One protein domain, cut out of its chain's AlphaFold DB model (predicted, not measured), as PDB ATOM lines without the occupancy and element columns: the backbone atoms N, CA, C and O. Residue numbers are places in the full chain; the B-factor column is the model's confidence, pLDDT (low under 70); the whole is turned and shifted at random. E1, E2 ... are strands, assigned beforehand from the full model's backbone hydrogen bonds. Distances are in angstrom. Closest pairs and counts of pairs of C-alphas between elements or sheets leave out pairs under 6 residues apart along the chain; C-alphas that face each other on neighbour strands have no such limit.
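Overview. This is residues 64 to 105 of the 143 residues of the protein "CRISPR-associated protein (Cas Csa5)" of Pyrobaculum sp. WP30 (UniProt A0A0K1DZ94). One four-stranded sheet curls like part of a barrel and nearly closes, bringing edge strands E1 and E3 together; the long, bent E2 joins the hairpins E1-E2 and E3-E4. Printed are 42 residues with no named helix and four named strands, E1 to E4, in the antiparallel sheet order E1, E2, E4, E3; the class is all strand. It is compact, radius of gyration of the C-alphas 9.4 A, spanning 23 by 21 by 18 A.

Arrangement. Start at E1, residues 64 to 68, in a hairpin with E2, residues 71 to 82; N 66 and O 73 are 2.9 A apart. E2 bends by 106 degrees at residue 79; its residues 77 to 82 pair with E4, residues 98 to 104, antiparallel, N 101 and O 81 at 2.8 A. E4 forms a hairpin with E3, residues 90 to 94, N 92 and O 100 at 3.0 A. The closest C-alphas of E1 and E3, Tyr 66 and Gly 92, are 4.7 A apart.

Along the chain. Find C-alpha 64 at (104.455, 124.693, 95.641), where E1 begins, 12.8 A long; E2 measures 22.8 A, E3 12.7 A and E4 16.6 A, ending at C-alpha 104 (96.936, 130.130, 93.766).

Size, cuts and confidence. The farthest C-alphas, Gly 70 and Glu 79, are 24.7 A apart. The printed part has no cut and no long link; its mean pLDDT, the model's own confidence, is 92.0, and no printed residue has a pLDDT under 70.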
ATOM      1  N   VAL A  64     104.374 125.161  94.255       95.31
ATOM      2  CA  VAL A  64     104.455 124.693  95.641       95.31
ATOM      3  C   VAL A  64     103.722 123.368  95.806       95.31
ATOM      4  O   VAL A  64     102.676 123.127  95.196       95.31
ATOM      5  N   GLU A  65     104.252 122.521  96.681       95.38
ATOM      6  CA  GLU A  65     103.591 121.315  97.165       95.38
ATOM      7  C   GLU A  65     102.820 121.618  98.449       95.38
ATOM      8  O   GLU A  65     103.337 122.270  99.358       95.38
ATOM      9  N   TYR A  66     101.588 121.132  98.549       92.25
ATOM     10  CA  TYR A  66     100.775 121.253  99.757       92.25
ATOM     11  C   TYR A  66      99.999 119.971 100.025       92.25
ATOM     12  O   TYR A  66      99.727 119.179  99.120       92.25
ATOM     13  N   GLU A  67      99.641 119.759 101.285       89.12
ATOM     14  CA  GLU A  67      98.862 118.603 101.701       89.12
ATOM     15  C   GLU A  67      97.424 119.012 101.991       89.12
ATOM     16  O   GLU A  67      97.162 119.988 102.693       89.12
ATOM     17  N   LYS A  68      96.487 118.249 101.433       86.75
ATOM     18  CA  LYS A  68      95.057 118.413 101.663       86.75
ATOM     19  C   LYS A  68      94.430 117.031 101.759       86.75
ATOM     20  O   LYS A  68      94.622 116.219 100.856       86.75
ATOM     21  N   GLU A  69      93.730 116.756 102.859       86.75
ATOM     22  CA  GLU A  69      93.076 115.459 103.113       86.75
ATOM     23  C   GLU A  69      94.027 114.248 102.959       86.75
ATOM     24  O   GLU A  69      93.665 113.217 102.395       86.75
ATOM     25  N   GLY A  70      95.283 114.381 103.405       85.81
ATOM     26  CA  GLY A  70      96.292 113.316 103.302       85.81
ATOM     27  C   GLY A  70      96.861 113.098 101.894       85.81
ATOM     28  O   GLY A  70      97.639 112.168 101.679       85.81
ATOM     29  N   LYS A  71      96.486 113.930 100.914       90.12
ATOM     30  CA  LYS A  71      97.007 113.884  99.543       90.12
ATOM     31  C   LYS A  71      97.946 115.054  99.286       90.12
ATOM     32  O   LYS A  71      97.607 116.212  99.542       90.12
ATOM     33  N   LYS A  72      99.112 114.744  98.717       90.19
ATOM     34  CA  LYS A  72     100.044 115.746  98.195       90.19
ATOM     35  C   LYS A  72      99.514 116.289  96.874       90.19
ATOM     36  O   LYS A  72      99.254 115.526  95.948       90.19
ATOM     37  N   ASN A  73      99.369 117.603  96.804       93.69
ATOM     38  CA  ASN A  73      98.919 118.341  95.635       93.69
ATOM     39  C   ASN A  73      99.975 119.381  95.252       93.69
ATOM     40  O   ASN A  73     100.791 119.791  96.080       93.69
ATOM     41  N   ARG A  74      99.948 119.812  93.990       93.81
ATOM     42  CA  ARG A  74     100.818 120.864  93.455       93.81
ATOM     43  C   ARG A  74      99.980 121.992  92.898       93.81
ATOM     44  O   ARG A  74      98.944 121.748  92.282       93.81
ATOM     45  N   VAL A  75     100.432 123.220  93.109       94.94
ATOM     46  CA  VAL A  75      99.764 124.408  92.580       94.94
ATOM     47  C   VAL A  75     100.775 125.506  92.282       94.94
ATOM     48  O   VAL A  75     101.817 125.603  92.928       94.94
ATOM     49  N   ARG A  76     100.454 126.338  91.291       95.94
ATOM     50  CA  ARG A  76     101.225 127.534  90.952       95.94
ATOM     51  C   ARG A  76     100.708 128.735  91.737       95.94
ATOM     52  O   ARG A  76      99.504 128.993  91.747       95.94
ATOM     53  N   CYS A  77     101.622 129.473  92.353       95.50
ATOM     54  CA  CYS A  77     101.341 130.672  93.135       95.50
ATOM     55  C   CYS A  77     101.577 131.916  92.286       95.50
ATOM     56  O   CYS A  77     102.723 132.223  91.959       95.50
ATOM     57  N   CYS A  78     100.508 132.634  91.945       95.94
ATOM     58  CA  CYS A  78     100.607 133.894  91.201       95.94
ATOM     59  C   CYS A  78     100.832 135.100  92.125       95.94
ATOM     60  O   CYS A  78     101.267 136.151  91.668       95.94
ATOM     61  N   GLU A  79     100.556 134.950  93.418       95.31
ATOM     62  CA  GLU A  79     101.008 135.865  94.461       95.31
ATOM     63  C   GLU A  79     101.496 135.022  95.639       95.31
ATOM     64  O   GLU A  79     100.899 133.988  95.957       95.31
ATOM     65  N   TYR A  80     102.618 135.404  96.239       94.69
ATOM     66  CA  TYR A  80     103.186 134.652  97.347       94.69
ATOM     67  C   TYR A  80     104.147 135.487  98.183       94.69
ATOM     68  O   TYR A  80     104.805 136.403  97.700       94.69
ATOM     69  N   GLU A  81     104.287 135.092  99.440       94.00
ATOM     70  CA  GLU A  81     105.278 135.625 100.372       94.00
ATOM     71  C   GLU A  81     105.926 134.483 101.159       94.00
ATOM     72  O   GLU A  81     105.371 133.386 101.267       94.00
ATOM     73  N   GLU A  82     107.127 134.702 101.698       92.81
ATOM     74  CA  GLU A  82     107.745 133.721 102.593       92.81
ATOM     75  C   GLU A  82     106.912 133.576 103.871       92.81
ATOM     76  O   GLU A  82     106.502 134.563 104.482       92.81
ATOM     77  N   PHE A  83     106.665 132.335 104.289       93.00
ATOM     78  CA  PHE A  83     105.827 132.057 105.446       93.00
ATOM     79  C   PHE A  83     106.497 132.517 106.751       93.00
ATOM     80  O   PHE A  83     107.575 132.038 107.106       93.00
ATOM     81  N   ARG A  84     105.828 133.406 107.499       89.88
ATOM     82  CA  ARG A  84     106.321 133.979 108.770       89.88
ATOM     83  C   ARG A  84     105.421 133.702 109.981       89.88
ATOM     84  O   ARG A  84     105.521 134.392 110.989       89.88
ATOM     85  N   GLY A  85     104.558 132.689 109.900       89.00
ATOM     86  CA  GLY A  85     103.707 132.232 111.009       89.00
ATOM     87  C   GLY A  85     102.211 132.367 110.739       89.00
ATOM     88  O   GLY A  85     101.456 131.457 111.067       89.00
ATOM     89  N   GLU A  86     101.787 133.434 110.063       88.69
ATOM     90  CA  GLU A  86     100.404 133.611 109.615       88.69
ATOM     91  C   GLU A  86     100.336 133.582 108.090       88.69
ATOM     92  O   GLU A  86     101.178 134.162 107.408       88.69
ATOM     93  N   CYS A  87      99.332 132.893 107.548       90.06
ATOM     94  CA  CYS A  87      99.058 132.877 106.119       90.06
ATOM     95  C   CYS A  87      97.557 132.989 105.877       90.06
ATOM     96  O   CYS A  87      96.767 132.214 106.416       90.06
ATOM     97  N   LYS A  88      97.165 133.965 105.054       88.38
ATOM     98  CA  LYS A  88      95.760 134.206 104.688       88.38
ATOM     99  C   LYS A  88      95.261 133.256 103.597       88.38
ATOM    100  O   LYS A  88      94.050 133.102 103.430       88.38
ATOM    101  N   TRP A  89      96.192 132.653 102.864       92.06
ATOM    102  CA  TRP A  89      95.942 131.778 101.726       92.06
ATOM    103  C   TRP A  89      96.349 130.339 102.065       92.06
ATOM    104  O   TRP A  89      96.039 129.858 103.154       92.06
ATOM    105  N   LEU A  90      97.017 129.636 101.149       92.56
ATOM    106  CA  LEU A  90      97.504 128.280 101.382       92.56
ATOM    107  C   LEU A  90      98.979 128.310 101.804       92.56
ATOM    108  O   LEU A  90      99.745 129.140 101.322       92.56
ATOM    109  N   VAL A  91      99.402 127.380 102.657       94.31
ATOM    110  CA  VAL A  91     100.828 127.180 102.951       94.31
ATOM    111  C   VAL A  91     101.347 126.055 102.065       94.31
ATOM    112  O   VAL A  91     100.864 124.929 102.155       94.31
ATOM    113  N   GLY A  92     102.325 126.363 101.219       93.50
ATOM    114  CA  GLY A  92     102.975 125.392 100.342       93.50
ATOM    115  C   GLY A  92     104.490 125.368 100.531       93.50
ATOM    116  O   GLY A  92     105.076 126.335 101.015       93.50
ATOM    117  N   VAL A  93     105.126 124.261 100.159       94.56
ATOM    118  CA  VAL A  93     106.580 124.063 100.218       94.56
ATOM    119  C   VAL A  93     107.156 124.076  98.806       94.56
ATOM    120  O   VAL A  93     106.638 123.394  97.926       94.56
ATOM    121  N   ALA A  94     108.241 124.812  98.584       92.94
ATOM    122  CA  ALA A  94     109.011 124.763  97.343       92.94
ATOM    123  C   ALA A  94     110.517 124.719  97.631       92.94
ATOM    124  O   ALA A  94     110.987 125.193  98.665       92.94
ATOM    125  N   GLY A  95     111.291 124.130  96.713       81.94
ATOM    126  CA  GLY A  95     112.752 124.063  96.843       81.94
ATOM    127  C   GLY A  95     113.243 123.274  98.065       81.94
ATOM    128  O   GLY A  95     114.233 123.658  98.680       81.94
ATOM    129  N   GLY A  96     112.539 122.202  98.444       79.00
ATOM    130  CA  GLY A  96     112.924 121.279  99.519       79.00
ATOM    131  C   GLY A  96     112.341 121.634 100.887       79.00
ATOM    132  O   GLY A  96     111.673 120.798 101.485       79.00
ATOM    133  N   GLU A  97     112.540 122.866 101.366       86.00
ATOM    134  CA  GLU A  97     112.135 123.243 102.737       86.00
ATOM    135  C   GLU A  97     111.525 124.647 102.871       86.00
ATOM    136  O   GLU A  97     110.971 124.980 103.924       86.00
ATOM    137  N   LYS A  98     111.576 125.488 101.827       92.44
ATOM    138  CA  LYS A  98     111.040 126.851 101.923       92.44
ATOM    139  C   LYS A  98     109.520 126.820 101.900       92.44
ATOM    140  O   LYS A  98     108.917 126.295 100.966       92.44
ATOM    141  N   LYS A  99     108.909 127.415 102.922       94.69
ATOM    142  CA  LYS A  99     107.457 127.566 103.028       94.69
ATOM    143  C   LYS A  99     107.029 128.924 102.493       94.69
ATOM    144  O   LYS A  99     107.590 129.951 102.873       94.69
ATOM    145  N   TYR A 100     105.990 128.915 101.674       95.06
ATOM    146  CA  TYR A 100     105.382 130.100 101.094       95.06
ATOM    147  C   TYR A 100     103.923 130.194 101.526       95.06
ATOM    148  O   TYR A 100     103.205 129.190 101.517       95.06
ATOM    149  N   CYS A 101     103.482 131.399 101.879       95.31
ATOM    150  CA  CYS A 101     102.068 131.726 101.860       95.31
ATOM    151  C   CYS A 101     101.688 132.025 100.412       95.31
ATOM    152  O   CYS A 101     102.144 133.008  99.836       95.31
ATOM    153  N   CYS A 102     100.917 131.134  99.809       95.31
ATOM    154  CA  CYS A 102     100.657 131.072  98.383       95.31
ATOM    155  C   CYS A 102      99.193 131.387  98.099       95.31
ATOM    156  O   CYS A 102      98.300 130.678  98.570       95.31
ATOM    157  N   LEU A 103      98.958 132.411  97.284       95.81
ATOM    158  CA  LEU A 103      97.695 132.617  96.595       95.81
ATOM    159  C   LEU A 103      97.767 131.903  95.236       95.81
ATOM    160  O   LEU A 103      98.548 132.314  94.362       95.81
ATOM    161  N   PRO A 104      96.973 130.837  95.034       95.44
ATOM    162  CA  PRO A 104      96.936 130.130  93.766       95.44
ATOM    163  C   PRO A 104      96.615 131.055  92.599       95.44
ATOM    164  O   PRO A 104      95.803 131.974  92.720       95.44
ATOM    165  N   CYS A 105      97.212 130.768  91.447       95.31
ATOM    166  CA  CYS A 105      96.775 131.367  90.196       95.31
ATOM    167  C   CYS A 105      95.276 131.093  89.967       95.31
ATOM    168  O   CYS A 105      94.829 129.961  90.181       95.31
TER     169      CYS A 105